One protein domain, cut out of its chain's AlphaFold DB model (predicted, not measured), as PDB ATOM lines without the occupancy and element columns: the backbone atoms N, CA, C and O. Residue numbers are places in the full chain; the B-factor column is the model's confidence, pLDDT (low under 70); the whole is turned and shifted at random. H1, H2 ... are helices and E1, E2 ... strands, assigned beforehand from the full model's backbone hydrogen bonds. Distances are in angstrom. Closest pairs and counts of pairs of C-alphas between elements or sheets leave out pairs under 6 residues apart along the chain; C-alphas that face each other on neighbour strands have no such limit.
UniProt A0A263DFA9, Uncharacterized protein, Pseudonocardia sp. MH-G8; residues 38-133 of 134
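This is residues 38 to 133 of the 134 residues of an uncharacterized protein of Pseudonocardia sp. MH-G8 (UniProt A0A263DFA9). Picture a twisted sheet of five strands with one helix, H1, over one face, and a second helix, H2, leading away as an arm whose residues 123 to 133 stick out. The printed part has 96 residues, in the order E1 E2 H1 E3 E4 E5 H2, of mixed class, helices and strands. The sheet is mixed, in the order E1 E2 E5 E4 E3. The whole is only just loose, close to compact, with a radius of gyration of the C-alphas of 15.3 A and spans of 50 by 29 by 28 A.

Find C-alpha 38 at (-0.032, -38.658, 52.805); E1 runs from there to residue 44, 19.6 A. Next come E2, residues 50 to 55, and H1, residues 60 to 72, 18.4 A. Read on to E3, residues 85 to 89, E4, residues 96 to 100, and E5, residues 103 to 110, 22.8 A. H2, residues 115 to 131, runs 24.5 A to C-alpha 131 at (33.901, -50.865, 68.766).

Hairpin E1 and E2 is antiparallel, with N 41 and O 53 at 2.8 A. E2 is parallel to E5, N 52 and O 106 at 2.8 A. E3 E4 E5 form a meander, each strand the antiparallel neighbour of the one before: look at N 86 and O 99, 2.8 A, and N 98 and O 105, 3.0 A. E2, H1, E3 make a split strand-helix-strand unit, two strands that run the same way in one sheet with a helix between them along the chain and with E5 and E4 between them in the sheet; its crossover is right-handed. H1 is on the sheet, making two layers, at a height of 9.7 A; it runs along the strands, at 11 degrees to E4 on the local plane. Its closest C-alphas to E5 are Ala 60 and Leu 107, 5.8 A. H2 is not on the sheet and is apart from H1. In H1 and H2 every O i to N i+4 pair is within hydrogen-bond range.

The C-alphas farthest apart, of Ala 75 and Arg 133, are 51.9 A apart. The printed part has no cut; the H1 to E3 link is long. Mean pLDDT of the printed part is 80.1, with low values at residues 74 to 78, 92 to 93, 112 to 123, 127 and 129 to 133.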
ATOM      1  N   THR A  38       0.454 -40.010  52.519       79.38
ATOM      2  CA  THR A  38      -0.032 -38.658  52.805       79.38
ATOM      3  C   THR A  38       1.076 -37.644  52.529       79.38
ATOM      4  O   THR A  38       2.252 -37.989  52.539       79.38
ATOM      5  N   GLY A  39       0.724 -36.385  52.253       82.00
ATOM      6  CA  GLY A  39       1.723 -35.315  52.112       82.00
ATOM      7  C   GLY A  39       2.751 -35.563  51.003       82.00
ATOM      8  O   GLY A  39       3.947 -35.456  51.248       82.00
ATOM      9  N   LEU A  40       2.301 -35.937  49.799       86.25
ATOM     10  CA  LEU A  40       3.186 -36.042  48.642       86.25
ATOM     11  C   LEU A  40       3.636 -34.640  48.205       86.25
ATOM     12  O   LEU A  40       2.817 -33.797  47.827       86.25
ATOM     13  N   HIS A  41       4.943 -34.420  48.205       89.06
ATOM     14  CA  HIS A  41       5.578 -33.161  47.847       89.06
ATOM     15  C   HIS A  41       6.675 -33.400  46.809       89.06
ATOM     16  O   HIS A  41       7.484 -34.315  46.936       89.06
ATOM     17  N   ILE A  42       6.707 -32.562  45.772       89.06
ATOM     18  CA  ILE A  42       7.705 -32.633  44.702       89.06
ATOM     19  C   ILE A  42       8.326 -31.253  44.544       89.06
ATOM     20  O   ILE A  42       7.605 -30.265  44.388       89.06
ATOM     21  N   TRP A  43       9.654 -31.173  44.572       89.94
ATOM     22  CA  TRP A  43      10.367 -29.919  44.340       89.94
ATOM     23  C   TRP A  43      11.718 -30.142  43.668       89.94
ATOM     24  O   TRP A  43      12.315 -31.214  43.743       89.94
ATOM     25  N   GLU A  44      12.213 -29.101  43.010       88.38
ATOM     26  CA  GLU A  44      13.527 -29.105  42.376       88.38
ATOM     27  C   GLU A  44      14.619 -28.741  43.393       88.38
ATOM     28  O   GLU A  44      14.430 -27.876  44.255       88.38
ATOM     29  N   LYS A  45      15.781 -29.393  43.310       84.25
ATOM     30  CA  LYS A  45      16.940 -29.027  44.128       84.25
ATOM     31  C   LYS A  45      17.662 -27.818  43.559       84.25
ATOM     32  O   LYS A  45      17.848 -27.680  42.352       84.25
ATOM     33  N   TYR A  46      18.205 -27.004  44.459       75.75
ATOM     34  CA  TYR A  46      19.208 -26.018  44.081       75.75
ATOM     35  C   TYR A  46      20.437 -26.734  43.497       75.75
ATOM     36  O   TYR A  46      21.043 -27.567  44.170       75.75
ATOM     37  N   GLY A  47      20.780 -26.433  42.241       76.44
ATOM     38  CA  GLY A  47      21.828 -27.136  41.489       76.44
ATOM     39  C   GLY A  47      21.329 -28.259  40.567       76.44
ATOM     40  O   GLY A  47      22.150 -28.884  39.900       76.44
ATOM     41  N   GLY A  48      20.011 -28.474  40.482       82.19
ATOM     42  CA  GLY A  48      19.373 -29.411  39.558       82.19
ATOM     43  C   GLY A  48      18.992 -30.754  40.187       82.19
ATOM     44  O   GLY A  48      19.525 -31.171  41.217       82.19
ATOM     45  N   GLY A  49      18.050 -31.439  39.537       86.50
ATOM     46  CA  GLY A  49      17.455 -32.685  40.019       86.50
ATOM     47  C   GLY A  49      16.176 -32.461  40.826       86.50
ATOM     48  O   GLY A  49      15.842 -31.338  41.198       86.50
ATOM     49  N   CYS A  50      15.445 -33.539  41.080       90.50
ATOM     50  CA  CYS A  50      14.127 -33.497  41.708       90.50
ATOM     51  C   CYS A  50      14.113 -34.283  43.017       90.50
ATOM     52  O   CYS A  50      14.780 -35.307  43.157       90.50
ATOM     53  N   VAL A  51      13.325 -33.805  43.969       91.44
ATOM     54  CA  VAL A  51      13.011 -34.513  45.205       91.44
ATOM     55  C   VAL A  51      11.545 -34.872  45.190       91.44
ATOM     56  O   VAL A  51      10.704 -34.047  44.834       91.44
ATOM     57  N   VAL A  52      11.265 -36.100  45.597       91.25
ATOM     58  CA  VAL A  52       9.926 -36.596  45.867       91.25
ATOM     59  C   VAL A  52       9.907 -37.013  47.323       91.25
ATOM     60  O   VAL A  52      10.633 -37.919  47.725       91.25
ATOM     61  N   GLU A  53       9.078 -36.352  48.107       90.75
ATOM     62  CA  GLU A  53       8.869 -36.660  49.512       90.75
ATOM     63  C   GLU A  53       7.430 -37.092  49.725       90.75
ATOM     64  O   GLU A  53       6.512 -36.583  49.079       90.75
ATOM     65  N   TRP A  54       7.234 -38.040  50.629       88.75
ATOM     66  CA  TRP A  54       5.912 -38.447  51.074       88.75
ATOM     67  C   TRP A  54       5.969 -38.884  52.531       88.75
ATOM     68  O   TRP A  54       7.017 -39.286  53.034       88.75
ATOM     69  N   THR A  55       4.829 -38.809  53.207       86.50
ATOM     70  CA  THR A  55       4.661 -39.226  54.600       86.50
ATOM     71  C   THR A  55       3.808 -40.488  54.674       86.50
ATOM     72  O   THR A  55       2.740 -40.544  54.059       86.50
ATOM     73  N   ALA A  56       4.240 -41.466  55.472       81.19
ATOM     74  CA  ALA A  56       3.636 -42.794  55.593       81.19
ATOM     75  C   ALA A  56       3.594 -43.582  54.266       81.19
ATOM     76  O   ALA A  56       3.896 -43.066  53.199       81.19
ATOM     77  N   GLY A  57       3.293 -44.881  54.319       84.75
ATOM     78  CA  GLY A  57       3.333 -45.750  53.134       84.75
ATOM     79  C   GLY A  57       4.679 -46.457  52.925       84.75
ATOM     80  O   GLY A  57       5.333 -46.785  53.921       84.75
ATOM     81  N   PRO A  58       5.058 -46.782  51.673       84.50
ATOM     82  CA  PRO A  58       6.174 -47.679  51.383       84.50
ATOM     83  C   PRO A  58       7.535 -47.005  51.541       84.50
ATOM     84  O   PRO A  58       7.698 -45.806  51.307       84.50
ATOM     85  N   HIS A  59       8.529 -47.818  51.892       85.56
ATOM     86  CA  HIS A  59       9.920 -47.398  51.988       85.56
ATOM     87  C   HIS A  59      10.509 -47.038  50.607       85.56
ATOM     88  O   HIS A  59      10.170 -47.664  49.603       85.56
ATOM     89  N   ALA A  60      11.449 -46.087  50.538       87.31
ATOM     90  CA  ALA A  60      12.014 -45.623  49.263       87.31
ATOM     91  C   ALA A  60      12.694 -46.726  48.454       87.31
ATOM     92  O   ALA A  60      12.530 -46.765  47.241       87.31
ATOM     93  N   MET A  61      13.409 -47.644  49.109       85.50
ATOM     94  CA  MET A  61      14.026 -48.783  48.418       85.50
ATOM     95  C   MET A  61      12.994 -49.729  47.801       85.50
ATOM     96  O   MET A  61      13.257 -50.323  46.761       85.50
ATOM     97  N   GLN A  62      11.817 -49.868  48.416       85.25
ATOM     98  CA  GLN A  62      10.737 -50.649  47.820       85.25
ATOM     99  C   GLN A  62      10.231 -49.957  46.550       85.25
ATOM    100  O   GLN A  62      10.146 -50.593  45.504       85.25
ATOM    101  N   VAL A  63       9.967 -48.651  46.629       87.81
ATOM    102  CA  VAL A  63       9.512 -47.851  45.481       87.81
ATOM    103  C   VAL A  63      10.551 -47.849  44.357       87.81
ATOM    104  O   VAL A  63      10.186 -47.998  43.197       87.81
ATOM    105  N   LEU A  64      11.844 -47.737  44.678       89.69
ATOM    106  CA  LEU A  64      12.915 -47.819  43.683       89.69
ATOM    107  C   LEU A  64      12.913 -49.171  42.962       89.69
ATOM    108  O   LEU A  64      12.933 -49.198  41.738       89.69
ATOM    109  N   ARG A  65      12.831 -50.283  43.702       88.31
ATOM    110  CA  ARG A  65      12.789 -51.625  43.100       88.31
ATOM    111  C   ARG A  65      11.561 -51.821  42.220       88.31
ATOM    112  O   ARG A  65      11.649 -52.453  41.177       88.31
ATOM    113  N   GLU A  66      10.414 -51.279  42.622       88.62
ATOM    114  CA  GLU A  66       9.214 -51.271  41.781       88.62
ATOM    115  C   GLU A  66       9.438 -50.483  40.489       88.62
ATOM    116  O   GLU A  66       9.063 -50.955  39.421       88.62
ATOM    117  N   LEU A  67      10.101 -49.326  40.557       88.31
ATOM    118  CA  LEU A  67      10.456 -48.544  39.371       88.31
ATOM    119  C   LEU A  67      11.445 -49.277  38.453       88.31
ATOM    120  O   LEU A  67      11.284 -49.206  37.238       88.31
ATOM    121  N   GLU A  68      12.432 -49.983  39.004       89.38
ATOM    122  CA  GLU A  68      13.363 -50.819  38.230       89.38
ATOM    123  C   GLU A  68      12.629 -51.972  37.537       89.38
ATOM    124  O   GLU A  68      12.791 -52.164  36.336       89.38
ATOM    125  N   MET A  69      11.737 -52.669  38.250       87.38
ATOM    126  CA  MET A  69      10.911 -53.726  37.656       87.38
ATOM    127  C   MET A  69       9.995 -53.198  36.544       87.38
ATOM    128  O   MET A  69       9.841 -53.857  35.522       87.38
ATOM    129  N   LEU A  70       9.400 -52.013  36.721       85.62
ATOM    130  CA  LEU A  70       8.572 -51.368  35.694       85.62
ATOM    131  C   LEU A  70       9.395 -50.893  34.488       85.62
ATOM    132  O   LEU A  70       8.873 -50.831  33.379       85.62
ATOM    133  N   ALA A  71      10.662 -50.530  34.693       85.06
ATOM    134  CA  ALA A  71      11.567 -50.202  33.597       85.06
ATOM    135  C   ALA A  71      11.963 -51.453  32.794       85.06
ATOM    136  O   ALA A  71      12.188 -51.344  31.589       85.06
ATOM    137  N   ASP A  72      12.003 -52.619  33.446       85.12
ATOM    138  CA  ASP A  72      12.291 -53.920  32.834       85.12
ATOM    139  C   ASP A  72      11.070 -54.598  32.181       85.12
ATOM    140  O   ASP A  72      11.237 -55.539  31.404       85.12
ATOM    141  N   ASP A  73       9.846 -54.138  32.460       81.19
ATOM    142  CA  ASP A  73       8.617 -54.694  31.885       81.19
ATOM    143  C   ASP A  73       8.312 -54.110  30.492       81.19
ATOM    144  O   ASP A  73       7.935 -52.945  30.332       81.19
ATOM    145  N   ASP A  74       8.392 -54.970  29.473       65.06
ATOM    146  CA  ASP A  74       8.099 -54.671  28.068       65.06
ATOM    147  C   ASP A  74       6.737 -53.985  27.852       65.06
ATOM    148  O   ASP A  74       6.610 -53.166  26.938       65.06
ATOM    149  N   ALA A  75       5.720 -54.244  28.682       65.94
ATOM    150  CA  ALA A  75       4.417 -53.580  28.565       65.94
ATOM    151  C   ALA A  75       4.443 -52.113  29.040       65.94
ATOM    152  O   ALA A  75       3.656 -51.286  28.562       65.94
ATOM    153  N   THR A  76       5.354 -51.770  29.954       62.75
ATOM    154  CA  THR A  76       5.525 -50.425  30.525       62.75
ATOM    155  C   THR A  76       6.712 -49.644  29.953       62.75
ATOM    156  O   THR A  76       6.781 -48.423  30.160       62.75
ATOM    157  N   THR A  77       7.556 -50.287  29.130       60.62
ATOM    158  CA  THR A  77       8.772 -49.717  28.500       60.62
ATOM    159  C   THR A  77       8.588 -48.394  27.744       60.62
ATOM    160  O   THR A  77       9.554 -47.690  27.447       60.62
ATOM    161  N   THR A  78       7.349 -47.993  27.437       63.91
ATOM    162  CA  THR A  78       7.045 -46.706  26.785       63.91
ATOM    163  C   THR A  78       7.452 -45.484  27.619       63.91
ATOM    164  O   THR A  78       7.680 -44.402  27.057       63.91
ATOM    165  N   ARG A  79       7.561 -45.634  28.948       79.62
ATOM    166  CA  ARG A  79       7.861 -44.533  29.879       79.62
ATOM    167  C   ARG A  79       9.314 -44.536  30.347       79.62
ATOM    168  O   ARG A  79       9.944 -43.482  30.229       79.62
ATOM    169  N   LEU A  80       9.824 -45.681  30.798       82.50
ATOM    170  CA  LEU A  80      11.227 -45.936  31.144       82.50
ATOM    171  C   LEU A  80      11.661 -47.270  30.546       82.50
ATOM    172  O   LEU A  80      10.836 -48.161  30.411       82.50
ATOM    173  N   SER A  81      12.932 -47.392  30.190       85.00
ATOM    174  CA  SER A  81      13.523 -48.608  29.626       85.00
ATOM    175  C   SER A  81      14.579 -49.213  30.562       85.00
ATOM    176  O   SER A  81      15.096 -48.496  31.430       85.00
ATOM    177  N   PRO A  82      14.969 -50.487  30.359       84.62
ATOM    178  CA  PRO A  82      16.050 -51.098  31.122       84.62
ATOM    179  C   PRO A  82      17.317 -50.238  31.049       84.62
ATOM    180  O   PRO A  82      17.746 -49.830  29.967       84.62
ATOM    181  N   GLY A  83      17.913 -49.943  32.204       85.44
ATOM    182  CA  GLY A  83      19.105 -49.094  32.304       85.44
ATOM    183  C   GLY A  83      18.851 -47.581  32.259       85.44
ATOM    184  O   GLY A  83      19.813 -46.814  32.317       85.44
ATOM    185  N   ASP A  84      17.595 -47.120  32.202       89.50
ATOM    186  CA  ASP A  84      17.290 -45.696  32.397       89.50
ATOM    187  C   ASP A  84      17.551 -45.253  33.843       89.50
ATOM    188  O   ASP A  84      17.920 -44.095  34.063       89.50
ATOM    189  N   ILE A  85      17.372 -46.157  34.813       90.69
ATOM    190  CA  ILE A  85      17.680 -45.945  36.231       90.69
ATOM    191  C   ILE A  85      19.142 -46.335  36.481       90.69
ATOM    192  O   ILE A  85      19.570 -47.439  36.158       90.69
ATOM    193  N   THR A  86      19.926 -45.400  37.012       92.12
ATOM    194  CA  THR A  86      21.386 -45.513  37.179       92.12
ATOM    195  C   THR A  86      21.850 -44.803  38.450       92.12
ATOM    196  O   THR A  86      21.089 -44.050  39.054       92.12
ATOM    197  N   ASP A  87      23.112 -45.007  38.842       91.31
ATOM    198  CA  ASP A  87      23.772 -44.296  39.950       91.31
ATOM    199  C   ASP A  87      22.985 -44.323  41.271       91.31
ATOM    200  O   ASP A  87      22.858 -43.305  41.956       91.31
ATOM    201  N   VAL A  88      22.426 -45.488  41.606       91.69
ATOM    202  CA  VAL A  88      21.673 -45.692  42.843       91.69
ATOM    203  C   VAL A  88      22.616 -45.607  44.048       91.69
ATOM    204  O   VAL A  88      23.575 -46.367  44.164       91.69
ATOM    205  N   ASP A  89      22.318 -44.688  44.962       88.12
ATOM    206  CA  ASP A  89      22.934 -44.567  46.280       88.12
ATOM    207  C   ASP A  89      21.920 -44.996  47.347       88.12
ATOM    208  O   ASP A  89      21.055 -44.221  47.770       88.12
ATOM    209  N   GLU A  90      22.037 -46.262  47.752       78.56
ATOM    210  CA  GLU A  90      21.200 -46.910  48.771       78.56
ATOM    211  C   GLU A  90      21.665 -46.603  50.204       78.56
ATOM    212  O   GLU A  90      20.974 -46.928  51.166       78.56
ATOM    213  N   TYR A  91      22.840 -45.987  50.376       71.12
ATOM    214  CA  TYR A  91      23.451 -45.790  51.694       71.12
ATOM    215  C   TYR A  91      23.116 -44.435  52.317       71.12
ATOM    216  O   TYR A  91      23.578 -44.136  53.422       71.12
ATOM    217  N   CYS A  92      22.322 -43.606  51.638       68.56
ATOM    218  CA  CYS A  92      21.849 -42.343  52.181       68.56
ATOM    219  C   CYS A  92      20.752 -42.584  53.239       68.56
ATOM    220  O   CYS A  92      19.652 -43.024  52.909       68.56
ATOM    221  N   PRO A  93      20.986 -42.262  54.526       69.81
ATOM    222  CA  PRO A  93      19.979 -42.500  55.555       69.81
ATOM    223  C   PRO A  93      18.718 -41.663  55.301       69.81
ATOM    224  O   PRO A  93      18.795 -40.434  55.223       69.81
ATOM    225  N   GLY A  94      17.561 -42.323  55.201       74.00
ATOM    226  CA  GLY A  94      16.257 -41.673  55.020       74.00
ATOM    227  C   GLY A  94      16.004 -41.092  53.625       74.00
ATOM    228  O   GLY A  94      15.032 -40.356  53.447       74.00
ATOM    229  N   ALA A  95      16.866 -41.376  52.646       85.81
ATOM    230  CA  ALA A  95      16.635 -40.985  51.265       85.81
ATOM    231  C   ALA A  95      17.358 -41.912  50.289       85.81
ATOM    232  O   ALA A  95      18.522 -42.228  50.490       85.81
ATOM    233  N   VAL A  96      16.718 -42.255  49.176       90.88
ATOM    234  CA  VAL A  96      17.374 -42.998  48.092       90.88
ATOM    235  C   VAL A  96      17.608 -42.051  46.931       90.88
ATOM    236  O   VAL A  96      16.669 -41.408  46.453       90.88
ATOM    237  N   LYS A  97      18.861 -41.940  46.491       92.62
ATOM    238  CA  LYS A  97      19.246 -41.082  45.363       92.62
ATOM    239  C   LYS A  97      19.577 -41.946  44.162       92.62
ATOM    240  O   LYS A  97      20.191 -42.990  44.312       92.62
ATOM    241  N   PHE A  98      19.191 -41.498  42.980       93.94
ATOM    242  CA  PHE A  98      19.498 -42.180  41.723       93.94
ATOM    243  C   PHE A  98      19.397 -41.195  40.566       93.94
ATOM    244  O   PHE A  98      19.040 -40.024  40.741       93.94
ATOM    245  N   ARG A  99      19.709 -41.659  39.362       93.50
ATOM    246  CA  ARG A  99      19.482 -40.928  38.122       93.50
ATOM    247  C   ARG A  99      18.514 -41.676  37.230       93.50
ATOM    248  O   ARG A  99      18.623 -42.882  37.074       93.50
ATOM    249  N   VAL A 100      17.625 -40.929  36.588       91.06
ATOM    250  CA  VAL A 100      16.770 -41.414  35.506       91.06
ATOM    251  C   VAL A 100      17.187 -40.687  34.239       91.06
ATOM    252  O   VAL A 100      17.113 -39.459  34.187       91.06
ATOM    253  N   ARG A 101      17.693 -41.402  33.231       89.69
ATOM    254  CA  ARG A 101      18.144 -40.827  31.944       89.69
ATOM    255  C   ARG A 101      19.115 -39.642  32.099       89.69
ATOM    256  O   ARG A 101      19.132 -38.727  31.266       89.69
ATOM    257  N   GLY A 102      19.929 -39.666  33.160       87.56
ATOM    258  CA  GLY A 102      20.906 -38.631  33.527       87.56
ATOM    259  C   GLY A 102      20.377 -37.494  34.415       87.56
ATOM    260  O   GLY A 102      21.158 -36.626  34.798       87.56
ATOM    261  N   VAL A 103      19.089 -37.484  34.766       89.00
ATOM    262  CA  VAL A 103      18.476 -36.507  35.683       89.00
ATOM    263  C   VAL A 103      18.468 -37.083  37.089       89.00
ATOM    264  O   VAL A 103      18.020 -38.207  37.280       89.00
ATOM    265  N   GLN A 104      18.955 -36.333  38.075       92.50
ATOM    266  CA  GLN A 104      19.007 -36.802  39.457       92.50
ATOM    267  C   GLN A 104      17.630 -36.756  40.127       92.50
ATOM    268  O   GLN A 104      16.928 -35.747  40.044       92.50
ATOM    269  N   PHE A 105      17.300 -37.824  40.843       92.62
ATOM    270  CA  PHE A 105      16.122 -37.953  41.688       92.62
ATOM    271  C   PHE A 105      16.526 -38.324  43.112       92.62
ATOM    272  O   PHE A 105      17.553 -38.966  43.345       92.62
ATOM    273  N   GLU A 106      15.706 -37.903  44.067       93.56
ATOM    274  CA  GLU A 106      15.798 -38.306  45.463       93.56
ATOM    275  C   GLU A 106      14.408 -38.650  45.993       93.56
ATOM    276  O   GLU A 106      13.511 -37.806  45.970       93.56
ATOM    277  N   LEU A 107      14.243 -39.879  46.474       91.94
ATOM    278  CA  LEU A 107      13.047 -40.332  47.178       91.94
ATOM    279  C   LEU A 107      13.266 -40.141  48.676       91.94
ATOM    280  O   LEU A 107      14.206 -40.713  49.229       91.94
ATOM    281  N   ARG A 108      12.409 -39.355  49.328       90.62
ATOM    282  CA  ARG A 108      12.483 -39.013  50.755       90.62
ATOM    283  C   ARG A 108      11.211 -39.454  51.479       90.62
ATOM    284  O   ARG A 108      10.291 -38.665  51.654       90.62
ATOM    285  N   PRO A 109      11.119 -40.720  51.877       86.75
ATOM    286  CA  PRO A 109      10.013 -41.196  52.678       86.75
ATOM    287  C   PRO A 109      10.164 -40.691  54.116       86.75
ATOM    288  O   PRO A 109      11.238 -40.782  54.714       86.75
ATOM    289  N   VAL A 110       9.077 -40.201  54.698       83.50
ATOM    290  CA  VAL A 110       8.984 -39.827  56.112       83.50
ATOM    291  C   VAL A 110       7.993 -40.766  56.792       83.50
ATOM    292  O   VAL A 110       6.922 -41.033  56.256       83.50
ATOM    293  N   ASP A 111       8.345 -41.287  57.969       76.38
ATOM    294  CA  ASP A 111       7.476 -42.155  58.781       76.38
ATOM    295  C   ASP A 111       6.856 -43.343  58.009       76.38
ATOM    296  O   ASP A 111       5.687 -43.689  58.182       76.38
ATOM    297  N   THR A 112       7.636 -43.975  57.127       69.06
ATOM    298  CA  THR A 112       7.175 -45.110  56.314       69.06
ATOM    299  C   THR A 112       7.207 -46.446  57.048       69.06
ATOM    300  O   THR A 112       7.987 -46.664  57.975       69.06
ATOM    301  N   VAL A 113       6.375 -47.379  56.587       63.97
ATOM    302  CA  VAL A 113       6.324 -48.752  57.101       63.97
ATOM    303  C   VAL A 113       7.615 -49.482  56.713       63.97
ATOM    304  O   VAL A 113       8.003 -49.465  55.545       63.97
ATOM    305  N   GLY A 114       8.296 -50.110  57.678       58.19
ATOM    306  CA  GLY A 114       9.575 -50.805  57.460       58.19
ATOM    307  C   GLY A 114      10.824 -49.991  57.828       58.19
ATOM    308  O   GLY A 114      11.930 -50.532  57.802       58.19
ATOM    309  N   VAL A 115      10.663 -48.729  58.247       59.31
ATOM    310  CA  VAL A 115      11.753 -47.870  58.764       59.31
ATOM    311  C   VAL A 115      12.391 -48.456  60.028       59.31
ATOM    312  O   VAL A 115      13.538 -48.142  60.351       59.31
ATOM    313  N   GLU A 116      11.693 -49.338  60.748       56.44
ATOM    314  CA  GLU A 116      12.249 -50.028  61.911       56.44
ATOM    315  C   GLU A 116      13.446 -50.922  61.550       56.44
ATOM    316  O   GLU A 116      14.411 -50.968  62.314       56.44
ATOM    317  N   ALA A 117      13.425 -51.579  60.384       57.88
ATOM    318  CA  ALA A 117      14.506 -52.464  59.946       57.88
ATOM    319  C   ALA A 117      15.773 -51.680  59.564       57.88
ATOM    320  O   ALA A 117      16.875 -52.045  59.980       57.88
ATOM    321  N   GLU A 118      15.624 -50.559  58.851       60.81
ATOM    322  CA  GLU A 118      16.749 -49.674  58.528       60.81
ATOM    323  C   GLU A 118      17.307 -48.966  59.761       60.81
ATOM    324  O   GLU A 118      18.524 -48.870  59.927       60.81
ATOM    325  N   ARG A 119      16.443 -48.500  60.675       63.06
ATOM    326  CA  ARG A 119      16.900 -47.897  61.936       63.06
ATOM    327  C   ARG A 119      17.714 -48.884  62.766       63.06
ATOM    328  O   ARG A 119      18.670 -48.460  63.412       63.06
ATOM    329  N   GLU A 120      17.357 -50.164  62.759       61.78
ATOM    330  CA  GLU A 120      18.112 -51.198  63.466       61.78
ATOM    331  C   GLU A 120      19.454 -51.504  62.779       61.78
ATOM    332  O   GLU A 120      20.484 -51.570  63.453       61.78
ATOM    333  N   GLN A 121      19.493 -51.580  61.445       65.31
ATOM    334  CA  GLN A 121      20.755 -51.693  60.701       65.31
ATOM    335  C   GLN A 121      21.684 -50.499  60.948       65.31
ATOM    336  O   GLN A 121      22.865 -50.694  61.235       65.31
ATOM    337  N   LEU A 122      21.161 -49.269  60.927       67.12
ATOM    338  CA  LEU A 122      21.949 -48.062  61.187       67.12
ATOM    339  C   LEU A 122      22.501 -48.044  62.623       67.12
ATOM    340  O   LEU A 122      23.651 -47.664  62.844       67.12
ATOM    341  N   ARG A 123      21.710 -48.495  63.609       69.38
ATOM    342  CA  ARG A 123      22.173 -48.659  65.001       69.38
ATOM    343  C   ARG A 123      23.301 -49.680  65.107       69.38
ATOM    344  O   ARG A 123      24.275 -49.413  65.813       69.38
ATOM    345  N   ASN A 124      23.186 -50.809  64.412       70.31
ATOM    346  CA  ASN A 124      24.224 -51.838  64.393       70.31
ATOM    347  C   ASN A 124      25.515 -51.319  63.751       70.31
ATOM    348  O   ASN A 124      26.585 -51.481  64.330       70.31
ATOM    349  N   LEU A 125      25.411 -50.578  62.649       70.81
ATOM    350  CA  LEU A 125      26.562 -49.990  61.960       70.81
ATOM    351  C   LEU A 125      27.276 -48.936  62.828       70.81
ATOM    352  O   LEU A 125      28.500 -48.936  62.949       70.81
ATOM    353  N   ILE A 126      26.514 -48.085  63.527       75.69
ATOM    354  CA  ILE A 126      27.064 -47.131  64.506       75.69
ATOM    355  C   ILE A 126      27.777 -47.864  65.650       75.69
ATOM    356  O   ILE A 126      28.822 -47.401  66.115       75.69
ATOM    357  N   ARG A 127      27.227 -48.989  66.119       69.94
ATOM    358  CA  ARG A 127      27.825 -49.802  67.185       69.94
ATOM    359  C   ARG A 127      29.147 -50.425  66.738       69.94
ATOM    360  O   ARG A 127      30.140 -50.259  67.441       69.94
ATOM    361  N   GLU A 128      29.188 -51.028  65.555       72.88
ATOM    362  CA  GLU A 128      30.410 -51.600  64.972       72.88
ATOM    363  C   GLU A 128      31.501 -50.539  64.767       72.88
ATOM    364  O   GLU A 128      32.646 -50.730  65.177       72.88
ATOM    365  N   CYS A 129      31.152 -49.360  64.239       67.81
ATOM    366  CA  CYS A 129      32.103 -48.250  64.115       67.81
ATOM    367  C   CYS A 129      32.629 -47.741  65.470       67.81
ATOM    368  O   CYS A 129      33.724 -47.171  65.532       67.81
ATOM    369  N   ARG A 130      31.862 -47.905  66.555       67.94
ATOM    370  CA  ARG A 130      32.265 -47.502  67.910       67.94
ATOM    371  C   ARG A 130      33.234 -48.501  68.536       67.94
ATOM    372  O   ARG A 130      34.152 -48.071  69.232       67.94
ATOM    373  N   ASP A 131      33.049 -49.788  68.257       65.19
ATOM    374  CA  ASP A 131      33.901 -50.865  68.766       65.19
ATOM    375  C   ASP A 131      35.264 -50.911  68.052       65.19
ATOM    376  O   ASP A 131      36.268 -51.203  68.692       65.19
ATOM    377  N   ILE A 132      35.349 -50.499  66.781       60.09
ATOM    378  CA  ILE A 132      36.623 -50.383  66.031       60.09
ATOM    379  C   ILE A 132      37.531 -49.248  66.562       60.09
ATOM    380  O   ILE A 132      38.729 -49.220  66.288       60.09
ATOM    381  N   ARG A 133      36.984 -48.286  67.320       56.50
ATOM    382  CA  ARG A 133      37.731 -47.133  67.870       56.50
ATOM    383  C   ARG A 133      38.262 -47.342  69.299       56.50
ATOM    384  O   ARG A 133      38.753 -46.374  69.884       56.50
TER     385      ARG A 133